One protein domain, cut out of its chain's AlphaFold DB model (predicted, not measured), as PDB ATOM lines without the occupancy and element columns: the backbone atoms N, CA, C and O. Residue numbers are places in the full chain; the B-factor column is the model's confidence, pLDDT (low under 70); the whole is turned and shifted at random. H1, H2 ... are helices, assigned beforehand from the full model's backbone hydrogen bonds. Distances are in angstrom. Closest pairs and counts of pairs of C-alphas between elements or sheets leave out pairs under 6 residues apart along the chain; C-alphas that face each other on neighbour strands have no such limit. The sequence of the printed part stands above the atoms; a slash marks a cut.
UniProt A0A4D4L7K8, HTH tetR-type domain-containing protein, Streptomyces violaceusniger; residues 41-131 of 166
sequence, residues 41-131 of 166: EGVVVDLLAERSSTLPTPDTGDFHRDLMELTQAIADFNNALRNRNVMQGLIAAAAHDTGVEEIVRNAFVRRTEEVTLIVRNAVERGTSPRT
ATOM      1  N   GLU A  41     236.736 183.506 250.397       90.69
ATOM      2  CA  GLU A  41     235.363 183.639 249.922       90.69
ATOM      3  C   GLU A  41     234.389 182.965 250.885       90.69
ATOM      4  O   GLU A  41     233.379 183.561 251.246       90.69
ATOM      5  N   GLY A  42     234.729 181.771 251.386       90.94
ATOM      6  CA  GLY A  42     233.936 181.087 252.406       90.94
ATOM      7  C   GLY A  42     233.809 181.898 253.700       90.94
ATOM      8  O   GLY A  42     232.718 182.001 254.257       90.94
ATOM      9  N   VAL A  43     234.902 182.516 254.169       90.94
ATOM     10  CA  VAL A  43     234.874 183.373 255.372       90.94
ATOM     11  C   VAL A  43     234.013 184.613 255.135       90.94
ATOM     12  O   VAL A  43     233.209 184.992 255.986       90.94
ATOM     13  N   VAL A  44     234.191 185.251 253.980       89.06
ATOM     14  CA  VAL A  44     233.473 186.467 253.593       89.06
ATOM     15  C   VAL A  44     231.975 186.210 253.460       89.06
ATOM     16  O   VAL A  44     231.171 187.015 253.925       89.06
ATOM     17  N   VAL A  45     231.589 185.090 252.857       91.00
ATOM     18  CA  VAL A  45     230.184 184.716 252.687       91.00
ATOM     19  C   VAL A  45     229.509 184.477 254.032       91.00
ATOM     20  O   VAL A  45     228.421 185.004 254.261       91.00
ATOM     21  N   ASP A  46     230.160 183.765 254.952       89.81
ATOM     22  CA  ASP A  46     229.630 183.580 256.308       89.81
ATOM     23  C   ASP A  46     229.507 184.910 257.064       89.81
ATOM     24  O   ASP A  46     228.513 185.139 257.754       89.81
ATOM     25  N   LEU A  47     230.475 185.815 256.898       87.88
ATOM     26  CA  LEU A  47     230.425 187.162 257.465       87.88
ATOM     27  C   LEU A  47     229.243 187.972 256.914       87.88
ATOM     28  O   LEU A  47     228.512 188.594 257.683       87.88
ATOM     29  N   LEU A  48     229.027 187.970 255.599       87.56
ATOM     30  CA  LEU A  48     227.886 188.653 254.984       87.56
ATOM     31  C   LEU A  48     226.552 188.026 255.404       87.56
ATOM     32  O   LEU A  48     225.582 188.752 255.620       87.56
ATOM     33  N   ALA A  49     226.500 186.704 255.575       87.88
ATOM     34  CA  ALA A  49     225.319 186.014 256.083       87.88
ATOM     35  C   ALA A  49     224.997 186.425 257.530       87.88
ATOM     36  O   ALA A  49     223.868 186.812 257.818       87.88
ATOM     37  N   GLU A  50     225.990 186.435 258.425       88.12
ATOM     38  CA  GLU A  50     225.816 186.912 259.806       88.12
ATOM     39  C   GLU A  50     225.302 188.358 259.830       88.12
ATOM     40  O   GLU A  50     224.371 188.684 260.562       88.12
ATOM     41  N   ARG A  51     225.855 189.233 258.986       86.56
ATOM     42  CA  ARG A  51     225.495 190.658 258.968       86.56
ATOM     43  C   ARG A  51     224.138 190.922 258.319       86.56
ATOM     44  O   ARG A  51     223.438 191.825 258.754       86.56
ATOM     45  N   SER A  52     223.763 190.157 257.299       88.12
ATOM     46  CA  SER A  52     222.456 190.291 256.644       88.12
ATOM     47  C   SER A  52     221.308 189.686 257.457       88.12
ATOM     48  O   SER A  52     220.157 190.029 257.202       88.12
ATOM     49  N   SER A  53     221.599 188.871 258.479       86.88
ATOM     50  CA  SER A  53     220.588 188.353 259.416       86.88
ATOM     51  C   SER A  53     219.884 189.448 260.232       86.88
ATOM     52  O   SER A  53     218.793 189.226 260.745       86.88
ATOM     53  N   THR A  54     220.473 190.647 260.327       87.38
ATOM     54  CA  THR A  54     219.862 191.795 261.014       87.38
ATOM     55  C   THR A  54     218.917 192.596 260.122       87.38
ATOM     56  O   THR A  54     218.352 193.590 260.577       87.38
ATOM     57  N   LEU A  55     218.796 192.240 258.839       90.06
ATOM     58  CA  LEU A  55     217.863 192.906 257.939       90.06
ATOM     59  C   LEU A  55     216.422 192.617 258.375       90.06
ATOM     60  O   LEU A  55     216.125 191.493 258.784       90.06
ATOM     61  N   PRO A  56     215.521 193.606 258.268       89.31
ATOM     62  CA  PRO A  56     214.141 193.424 258.674       89.31
ATOM     63  C   PRO A  56     213.443 192.381 257.797       89.31
ATOM     64  O   PRO A  56     213.738 192.236 256.607       89.31
ATOM     65  N   THR A  57     212.453 191.722 258.392       89.44
ATOM     66  CA  THR A  57     211.434 190.938 257.687       89.44
ATOM     67  C   THR A  57     210.080 191.582 258.000       89.44
ATOM     68  O   THR A  57     209.441 191.179 258.973       89.44
ATOM     69  N   PRO A  58     209.687 192.644 257.269       90.06
ATOM     70  CA  PRO A  58     208.439 193.359 257.523       90.06
ATOM     71  C   PRO A  58     207.217 192.458 257.334       90.06
ATOM     72  O   PRO A  58     207.201 191.593 256.461       90.06
ATOM     73  N   ASP A  59     206.193 192.678 258.153       89.88
ATOM     74  CA  ASP A  59     204.912 191.972 258.069       89.88
ATOM     75  C   ASP A  59     203.767 192.918 258.453       89.88
ATOM     76  O   ASP A  59     202.999 192.678 259.384       89.88
ATOM     77  N   THR A  60     203.697 194.066 257.776       89.12
ATOM     78  CA  THR A  60     202.700 195.109 258.063       89.12
ATOM     79  C   THR A  60     201.302 194.739 257.562       89.12
ATOM     80  O   THR A  60     200.317 195.372 257.942       89.12
ATOM     81  N   GLY A  61     201.203 193.716 256.706       85.62
ATOM     82  CA  GLY A  61     199.968 193.284 256.047       85.62
ATOM     83  C   GLY A  61     199.795 193.864 254.641       85.62
ATOM     84  O   GLY A  61     199.043 193.297 253.842       85.62
ATOM     85  N   ASP A  62     200.536 194.923 254.303       90.75
ATOM     86  CA  ASP A  62     200.661 195.457 252.947       90.75
ATOM     87  C   ASP A  62     201.887 194.840 252.266       90.75
ATOM     88  O   ASP A  62     203.025 195.255 252.476       90.75
ATOM     89  N   PHE A  63     201.636 193.856 251.403       91.00
ATOM     90  CA  PHE A  63     202.689 193.121 250.707       91.00
ATOM     91  C   PHE A  63     203.609 194.016 249.865       91.00
ATOM     92  O   PHE A  63     204.810 193.762 249.786       91.00
ATOM     93  N   HIS A  64     203.065 195.054 249.222       91.31
ATOM     94  CA  HIS A  64     203.879 195.947 248.400       91.31
ATOM     95  C   HIS A  64     204.804 196.786 249.284       91.31
ATOM     96  O   HIS A  64     205.990 196.916 248.979       91.31
ATOM     97  N   ARG A  65     204.287 197.318 250.397       92.56
ATOM     98  CA  ARG A  65     205.106 198.031 251.385       92.56
ATOM     99  C   ARG A  65     206.177 197.123 251.987       92.56
ATOM    100  O   ARG A  65     207.337 197.522 252.005       92.56
ATOM    101  N   ASP A  66     205.815 195.911 252.399       92.50
ATOM    102  CA  ASP A  66     206.745 194.965 253.023       92.50
ATOM    103  C   ASP A  66     207.911 194.609 252.073       92.50
ATOM    104  O   ASP A  66     209.073 194.576 252.482       92.50
ATOM    105  N   LEU A  67     207.629 194.422 250.774       92.25
ATOM    106  CA  LEU A  67     208.663 194.218 249.751       92.25
ATOM    107  C   LEU A  67     209.536 195.457 249.517       92.25
ATOM    108  O   LEU A  67     210.749 195.325 249.339       92.25
ATOM    109  N   MET A  68     208.945 196.650 249.490       94.38
ATOM    110  CA  MET A  68     209.694 197.899 249.331       94.38
ATOM    111  C   MET A  68     210.646 198.139 250.508       94.38
ATOM    112  O   MET A  68     211.811 198.459 250.296       94.38
ATOM    113  N   GLU A  69     210.188 197.927 251.742       95.12
ATOM    114  CA  GLU A  69     211.018 198.070 252.945       95.12
ATOM    115  C   GLU A  69     212.174 197.065 252.962       95.12
ATOM    116  O   GLU A  69     213.327 197.437 253.195       95.12
ATOM    117  N   LEU A  70     211.894 195.801 252.641       93.00
ATOM    118  CA  LEU A  70     212.923 194.776 252.508       93.00
ATOM    119  C   LEU A  70     213.957 195.140 251.432       93.00
ATOM    120  O   LEU A  70     215.162 195.061 251.676       93.00
ATOM    121  N   THR A  71     213.506 195.474 250.220       93.00
ATOM    122  CA  THR A  71     214.410 195.747 249.092       93.00
ATOM    123  C   THR A  71     215.256 196.988 249.341       93.00
ATOM    124  O   THR A  71     216.443 196.973 249.010       93.00
ATOM    125  N   GLN A  72     214.700 198.007 250.002       95.75
ATOM    126  CA  GLN A  72     215.461 199.167 250.453       95.75
ATOM    127  C   GLN A  72     216.525 198.770 251.482       95.75
ATOM    128  O   GLN A  72     217.688 199.126 251.315       95.75
ATOM    129  N   ALA A  73     216.179 197.958 252.484       94.38
ATOM    130  CA  ALA A  73     217.145 197.496 253.480       94.38
ATOM    131  C   ALA A  73     218.283 196.662 252.855       94.38
ATOM    132  O   ALA A  73     219.446 196.804 253.237       94.38
ATOM    133  N   ILE A  74     217.972 195.822 251.860       92.50
ATOM    134  CA  ILE A  74     218.978 195.084 251.079       92.50
ATOM    135  C   ILE A  74     219.868 196.052 250.288       92.50
ATOM    136  O   ILE A  74     221.088 195.878 250.261       92.50
ATOM    137  N   ALA A  75     219.281 197.063 249.644       93.19
ATOM    138  CA  ALA A  75     220.027 198.061 248.888       93.19
ATOM    139  C   ALA A  75     220.971 198.859 249.796       93.19
ATOM    140  O   ALA A  75     222.152 198.980 249.478       93.19
ATOM    141  N   ASP A  76     220.492 199.334 250.943       94.06
ATOM    142  CA  ASP A  76     221.291 200.081 251.920       94.06
ATOM    143  C   ASP A  76     222.441 199.228 252.461       94.06
ATOM    144  O   ASP A  76     223.591 199.670 252.510       94.06
ATOM    145  N   PHE A  77     222.157 197.963 252.783       91.81
ATOM    146  CA  PHE A  77     223.173 197.008 253.200       91.81
ATOM    147  C   PHE A  77     224.244 196.803 252.129       91.81
ATOM    148  O   PHE A  77     225.429 196.851 252.446       91.81
ATOM    149  N   ASN A  78     223.863 196.605 250.867       89.69
ATOM    150  CA  ASN A  78     224.817 196.383 249.778       89.69
ATOM    151  C   ASN A  78     225.591 197.651 249.390       89.69
ATOM    152  O   ASN A  78     226.738 197.554 248.955       89.69
ATOM    153  N   ASN A  79     224.984 198.829 249.547       88.25
ATOM    154  CA  ASN A  79     225.581 200.115 249.187       88.25
ATOM    155  C   ASN A  79     226.471 200.705 250.283       88.25
ATOM    156  O   ASN A  79     227.268 201.599 249.988       88.25
ATOM    157  N   ALA A  80     226.395 200.203 251.518       88.62
ATOM    158  CA  ALA A  80     227.379 200.524 252.543       88.62
ATOM    159  C   ALA A  80     228.792 200.246 251.997       88.62
ATOM    160  O   ALA A  80     229.078 199.134 251.555       88.62
ATOM    161  N   LEU A  81     229.672 201.256 252.016       79.25
ATOM    162  CA  LEU A  81     230.960 201.253 251.301       79.25
ATOM    163  C   LEU A  81     231.755 199.949 251.484       79.25
ATOM    164  O   LEU A  81     232.223 199.353 250.514       79.25
ATOM    165  N   ARG A  82     231.844 199.477 252.731       79.38
ATOM    166  CA  ARG A  82     232.555 198.247 253.091       79.38
ATOM    167  C   ARG A  82     231.903 196.999 252.480       79.38
ATOM    168  O   ARG A  82     232.604 196.147 251.948       79.38
ATOM    169  N   ASN A  83     230.575 196.905 252.496       86.38
ATOM    170  CA  ASN A  83     229.847 195.782 251.898       86.38
ATOM    171  C   ASN A  83     229.937 195.808 250.372       86.38
ATOM    172  O   ASN A  83     230.149 194.764 249.761       86.38
ATOM    173  N   ARG A  84     229.865 196.993 249.758       85.06
ATOM    174  CA  ARG A  84     229.980 197.157 248.307       85.06
ATOM    175  C   ARG A  84     231.295 196.588 247.772       85.06
ATOM    176  O   ARG A  84     231.271 195.810 246.820       85.06
ATOM    177  N   ASN A  85     232.425 196.938 248.389       82.06
ATOM    178  CA  ASN A  85     233.747 196.469 247.958       82.06
ATOM    179  C   ASN A  85     233.870 194.940 248.046       82.06
ATOM    180  O   ASN A  85     234.398 194.291 247.144       82.06
ATOM    181  N   VAL A  86     233.342 194.364 249.126       84.19
ATOM    182  CA  VAL A  86     233.324 192.917 249.356       84.19
ATOM    183  C   VAL A  86     232.452 192.207 248.329       84.19
ATOM    184  O   VAL A  86     232.891 191.229 247.731       84.19
ATOM    185  N   MET A  87     231.237 192.710 248.099       86.94
ATOM    186  CA  MET A  87     230.300 192.139 247.132       86.94
ATOM    187  C   MET A  87     230.878 192.167 245.719       86.94
ATOM    188  O   MET A  87     230.798 191.169 245.011       86.94
ATOM    189  N   GLN A  88     231.515 193.269 245.317       86.12
ATOM    190  CA  GLN A  88     232.169 193.366 244.010       86.12
ATOM    191  C   GLN A  88     233.296 192.340 243.851       86.12
ATOM    192  O   GLN A  88     233.356 191.664 242.827       86.12
ATOM    193  N   GLY A  89     234.155 192.189 244.864       86.19
ATOM    194  CA  GLY A  89     235.225 191.191 244.846       86.19
ATOM    195  C   GLY A  89     234.698 189.756 244.794       86.19
ATOM    196  O   GLY A  89     235.185 188.947 244.011       86.19
ATOM    197  N   LEU A  90     233.650 189.465 245.563       89.19
ATOM    198  CA  LEU A  90     233.015 188.151 245.602       89.19
ATOM    199  C   LEU A  90     232.319 187.798 244.276       89.19
ATOM    200  O   LEU A  90     232.454 186.675 243.803       89.19
ATOM    201  N   ILE A  91     231.623 188.756 243.652       89.50
ATOM    202  CA  ILE A  91     231.007 188.585 242.326       89.50
ATOM    203  C   ILE A  91     232.085 188.357 241.261       89.50
ATOM    204  O   ILE A  91     231.937 187.471 240.422       89.50
ATOM    205  N   ALA A  92     233.181 189.120 241.306       89.50
ATOM    206  CA  ALA A  92     234.300 188.935 240.386       89.50
ATOM    207  C   ALA A  92     234.955 187.552 240.552       89.50
ATOM    208  O   ALA A  92     235.247 186.896 239.558       89.50
ATOM    209  N   ALA A  93     235.137 187.077 241.789       89.19
ATOM    210  CA  ALA A  93     235.666 185.741 242.059       89.19
ATOM    211  C   ALA A  93     234.714 184.634 241.564       89.19
ATOM    212  O   ALA A  93     235.144 183.717 240.867       89.19
ATOM    213  N   ALA A  94     233.413 184.757 241.842       91.75
ATOM    214  CA  ALA A  94     232.392 183.809 241.388       91.75
ATOM    215  C   ALA A  94     232.284 183.720 239.856       91.75
ATOM    216  O   ALA A  94     231.937 182.670 239.327       91.75
ATOM    217  N   ALA A  95     232.606 184.795 239.130       92.19
ATOM    218  CA  ALA A  95     232.611 184.788 237.667       92.19
ATOM    219  C   ALA A  95     233.716 183.900 237.059       92.19
ATOM    220  O   ALA A  95     233.655 183.576 235.872       92.19
ATOM    221  N   HIS A  96     234.728 183.525 237.848       91.38
ATOM    222  CA  HIS A  96     235.906 182.792 237.378       91.38
ATOM    223  C   HIS A  96     236.152 181.461 238.106       91.38
ATOM    224  O   HIS A  96     236.957 180.664 237.628       91.38
ATOM    225  N   ASP A  97     235.465 181.197 239.222       91.75
ATOM    226  CA  ASP A  97     235.613 179.985 240.032       91.75
ATOM    227  C   ASP A  97     234.237 179.400 240.396       91.75
ATOM    228  O   ASP A  97     233.453 180.009 241.130       91.75
ATOM    229  N   THR A  98     233.952 178.190 239.906       93.00
ATOM    230  CA  THR A  98     232.675 177.487 240.132       93.00
ATOM    231  C   THR A  98     232.470 177.053 241.584       93.00
ATOM    232  O   THR A  98     231.333 176.951 242.046       93.00
ATOM    233  N   GLY A  99     233.546 176.826 242.341       92.12
ATOM    234  CA  GLY A  99     233.467 176.561 243.775       92.12
ATOM    235  C   GLY A  99     233.035 177.807 244.544       92.12
ATOM    236  O   GLY A  99     232.206 177.723 245.451       92.12
ATOM    237  N   VAL A 100     233.539 178.980 244.155       90.19
ATOM    238  CA  VAL A 100     233.106 180.264 244.731       90.19
ATOM    239  C   VAL A 100     231.672 180.590 244.328       90.19
ATOM    240  O   VAL A 100     230.875 180.977 245.184       90.19
ATOM    241  N   GLU A 101     231.317 180.389 243.059       93.56
ATOM    242  CA  GLU A 101     229.945 180.527 242.563       93.56
ATOM    243  C   GLU A 101     228.961 179.709 243.410       93.56
ATOM    244  O   GLU A 101     227.941 180.231 243.865       93.56
ATOM    245  N   GLU A 102     229.289 178.447 243.694       94.19
ATOM    246  CA  GLU A 102     228.473 177.582 244.538       94.19
ATOM    247  C   GLU A 102     228.303 178.131 245.960       94.19
ATOM    248  O   GLU A 102     227.187 178.143 246.485       94.19
ATOM    249  N   ILE A 103     229.376 178.626 246.580       91.94
ATOM    250  CA  ILE A 103     229.313 179.224 247.920       91.94
ATOM    251  C   ILE A 103     228.367 180.438 247.916       91.94
ATOM    252  O   ILE A 103     227.494 180.543 248.785       91.94
ATOM    253  N   VAL A 104     228.495 181.326 246.926       90.56
ATOM    254  CA  VAL A 104     227.650 182.524 246.783       90.56
ATOM    255  C   VAL A 104     226.191 182.140 246.549       90.56
ATOM    256  O   VAL A 104     225.296 182.641 247.236       90.56
ATOM    257  N   ARG A 105     225.940 181.210 245.624       91.44
ATOM    258  CA  ARG A 105     224.602 180.698 245.311       91.44
ATOM    259  C   ARG A 105     223.938 180.093 246.544       91.44
ATOM    260  O   ARG A 105     222.785 180.405 246.828       91.44
ATOM    261  N   ASN A 106     224.654 179.265 247.303       91.81
ATOM    262  CA  ASN A 106     224.125 178.634 248.515       91.81
ATOM    263  C   ASN A 106     223.774 179.667 249.597       91.81
ATOM    264  O   ASN A 106     222.752 179.535 250.271       91.81
ATOM    265  N   ALA A 107     224.582 180.719 249.749       88.88
ATOM    266  CA  ALA A 107     224.275 181.811 250.669       88.88
ATOM    267  C   ALA A 107     223.037 182.610 250.238       88.88
ATOM    268  O   ALA A 107     222.190 182.927 251.073       88.88
ATOM    269  N   PHE A 108     222.896 182.877 248.939       88.56
ATOM    270  CA  PHE A 108     221.721 183.548 248.386       88.56
ATOM    271  C   PHE A 108     220.433 182.737 248.589       88.56
ATOM    272  O   PHE A 108     219.414 183.296 248.996       88.56
ATOM    273  N   VAL A 109     220.479 181.419 248.356       90.56
ATOM    274  CA  VAL A 109     219.337 180.517 248.586       90.56
ATOM    275  C   VAL A 109     218.907 180.557 250.051       90.56
ATOM    276  O   VAL A 109     217.751 180.870 250.324       90.56
ATOM    277  N   ARG A 110     219.841 180.352 250.988       87.69
ATOM    278  CA  ARG A 110     219.564 180.423 252.434       87.69
ATOM    279  C   ARG A 110     218.909 181.743 252.836       87.69
ATOM    280  O   ARG A 110     217.909 181.750 253.542       87.69
ATOM    281  N   ARG A 111     219.447 182.869 252.356       84.62
ATOM    282  CA  ARG A 111     218.881 184.188 252.659       84.62
ATOM    283  C   ARG A 111     217.477 184.350 252.072       84.62
ATOM    284  O   ARG A 111     216.604 184.919 252.715       84.62
ATOM    285  N   THR A 112     217.242 183.840 250.867       85.94
ATOM    286  CA  THR A 112     215.922 183.892 250.223       85.94
ATOM    287  C   THR A 112     214.887 183.077 251.001       85.94
ATOM    288  O   THR A 112     213.747 183.520 251.146       85.94
ATOM    289  N   GLU A 113     215.263 181.919 251.547       85.56
ATOM    290  CA  GLU A 113     214.377 181.087 252.371       85.56
ATOM    291  C   GLU A 113     213.872 181.828 253.618       85.56
ATOM    292  O   GLU A 113     212.682 181.754 253.923       85.56
ATOM    293  N   GLU A 114     214.730 182.604 254.284       80.50
ATOM    294  CA  GLU A 114     214.351 183.429 255.443       80.50
ATOM    295  C   GLU A 114     213.317 184.502 255.072       80.50
ATOM    296  O   GLU A 114     212.349 184.736 255.794       80.50
ATOM    297  N   VAL A 115     213.497 185.143 253.917       82.44
ATOM    298  CA  VAL A 115     212.658 186.268 253.477       82.44
ATOM    299  C   VAL A 115     211.374 185.808 252.781       82.44
ATOM    300  O   VAL A 115     210.405 186.561 252.665       82.44
ATOM    301  N   THR A 116     211.310 184.536 252.383       86.50
ATOM    302  CA  THR A 116     210.114 183.915 251.794       86.50
ATOM    303  C   THR A 116     208.904 183.996 252.734       86.50
ATOM    304  O   THR A 116     207.768 183.924 252.268       86.50
ATOM    305  N   LEU A 117     209.115 184.218 254.038       84.56
ATOM    306  CA  LEU A 117     208.050 184.490 255.006       84.56
ATOM    307  C   LEU A 117     207.129 185.642 254.580       84.56
ATOM    308  O   LEU A 117     205.918 185.483 254.660       84.56
ATOM    309  N   ILE A 118     207.657 186.738 254.025       87.81
ATOM    310  CA  ILE A 118     206.834 187.878 253.573       87.81
ATOM    311  C   ILE A 118     205.841 187.434 252.492       87.81
ATOM    312  O   ILE A 118     204.656 187.768 252.521       87.81
ATOM    313  N   VAL A 119     206.319 186.623 251.545       87.81
ATOM    314  CA  VAL A 119     205.493 186.078 250.463       87.81
ATOM    315  C   VAL A 119     204.479 185.074 251.009       87.81
ATOM    316  O   VAL A 119     203.315 185.128 250.624       87.81
ATOM    317  N   ARG A 120     204.891 184.179 251.915       86.88
ATOM    318  CA  ARG A 120     203.992 183.192 252.540       86.88
ATOM    319  C   ARG A 120     202.855 183.881 253.288       86.88
ATOM    320  O   ARG A 120     201.698 183.591 253.009       86.88
ATOM    321  N   ASN A 121     203.180 184.858 254.128       87.31
ATOM    322  CA  ASN A 121     202.202 185.609 254.911       87.31
ATOM    323  C   ASN A 121     201.228 186.381 254.000       87.31
ATOM    324  O   ASN A 121     200.022 186.404 254.240       87.31
ATOM    325  N   ALA A 122     201.719 186.971 252.906       87.25
ATOM    326  CA  ALA A 122     200.863 187.633 251.922       87.25
ATOM    327  C   ALA A 122     199.944 186.663 251.158       87.25
ATOM    328  O   ALA A 122     198.801 187.012 250.859       87.25
ATOM    329  N   VAL A 123     200.413 185.450 250.854       88.19
ATOM    330  CA  VAL A 123     199.590 184.397 250.236       88.19
ATOM    331  C   VAL A 123     198.502 183.927 251.201       88.19
ATOM    332  O   VAL A 123     197.346 183.836 250.798       88.19
ATOM    333  N   GLU A 124     198.843 183.686 252.467       87.69
ATOM    334  CA  GLU A 124     197.888 183.280 253.509       87.69
ATOM    335  C   GLU A 124     196.786 184.327 253.725       87.69
ATOM    336  O   GLU A 124     195.621 183.974 253.898       87.69
ATOM    337  N   ARG A 125     197.126 185.620 253.634       86.31
ATOM    338  CA  ARG A 125     196.161 186.731 253.702       86.31
ATOM    339  C   ARG A 125     195.413 187.001 252.393       86.31
ATOM    340  O   ARG A 125     194.467 187.785 252.387       86.31
ATOM    341  N   GLY A 126     195.846 186.415 251.278       83.88
ATOM    342  CA  GLY A 126     195.322 186.725 249.946       83.88
ATOM    343  C   GLY A 126     195.686 188.125 249.430       83.88
ATOM    344  O   GLY A 126     195.028 188.621 248.517       83.88
ATOM    345  N   THR A 127     196.714 188.769 249.996       81.62
ATOM    346  CA  THR A 127     197.169 190.124 249.628       81.62
ATOM    347  C   THR A 127     198.301 190.130 248.600       81.62
ATOM    348  O   THR A 127     198.598 191.172 248.019       81.62
ATOM    349  N   SER A 128     198.919 188.979 248.321       78.12
ATOM    350  CA  SER A 128     199.854 188.852 247.201       78.12
ATOM    351  C   SER A 128     199.123 189.094 245.871       78.12
ATOM    352  O   SER A 128     198.001 188.591 245.719       78.12
ATOM    353  N   PRO A 129     199.735 189.762 244.870       69.69
ATOM    354  CA  PRO A 129     199.181 189.791 243.526       69.69
ATOM    355  C   PRO A 129     198.895 188.352 243.118       69.69
ATOM    356  O   PRO A 129     199.782 187.503 243.217       69.69
ATOM    357  N   ARG A 130     197.662 188.050 242.685       66.62
ATOM    358  CA  ARG A 130     197.382 186.748 242.074       66.62
ATOM    359  C   ARG A 130     198.403 186.592 240.965       66.62
ATOM    360  O   ARG A 130     198.313 187.302 239.965       66.62
ATOM    361  N   THR A 131     199.345 185.663 241.124       58.84
ATOM    362  CA  THR A 131     200.086 185.146 239.982       58.84
ATOM    363  C   THR A 131     198.997 184.777 238.993       58.84
ATOM    364  O   THR A 131     198.142 183.957 239.359       58.84
TER     365      THR A 131
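This is residues 41 to 131 of the 166 residues of the protein "HTH tetR-type domain-containing protein" of Streptomyces violaceusniger (UniProt A0A4D4L7K8). Three helices make a triangle: H2 and the long H4 draw together at one end, and H3 crosses between them at the wide end. H1 lies over that wide end beside H4, and residues 53 to 62 run from it to the narrow end. The 91 printed residues hold four named helices, H1 to H4 in order, and no named strand; the class is all helix. The whole is only just loose, close to compact, with a radius of gyration of the C-alphas of 15.0 A, and elongated, spanning 42 by 26 by 20 A.

H1, residues 41 to 52, touches residues 100 to 111 of the hub H4, residues 98 to 124, at a shallow tilt of 20 degrees, the same way; their closest C-alphas, Glu 41 and Val 100, are 6.6 A apart. Residues 63 to 67 of H2, residues 63 to 79, touch H4 at a shallow tilt of 27 degrees, opposite ways; the closest C-alphas, Phe 63 and Ala 122, are 5.9 A apart. H2 and H3, residues 81 to 94, only just touch, only at the corner, with 3 pairs of C-alphas within 8 A; the closest, Asn 78 and Arg 84, are 5.4 A apart. H3 touches H4 at a steep tilt of 61 degrees, with C-alphas Ala 94 and Glu 101 closest at 4.3 A. Every O i to N i+4 pair is within hydrogen-bond range in H1, H2 and H3, and 20 of 23 in H4.

H1 begins at C-alpha 41 (235.363, 183.639, 249.922) and is 16.0 A long. H2 measures 24.0 A and H3 20.1 A. H4, 37.7 A, has a kink of 35 degrees near residue 115 and ends at C-alpha 124 (197.888, 183.280, 253.509).

The C-alphas farthest apart, His 96 and Arg 125, are 43.1 A apart. The printed part has no cut and no long link. Residues 129 to 131 are under pLDDT 70.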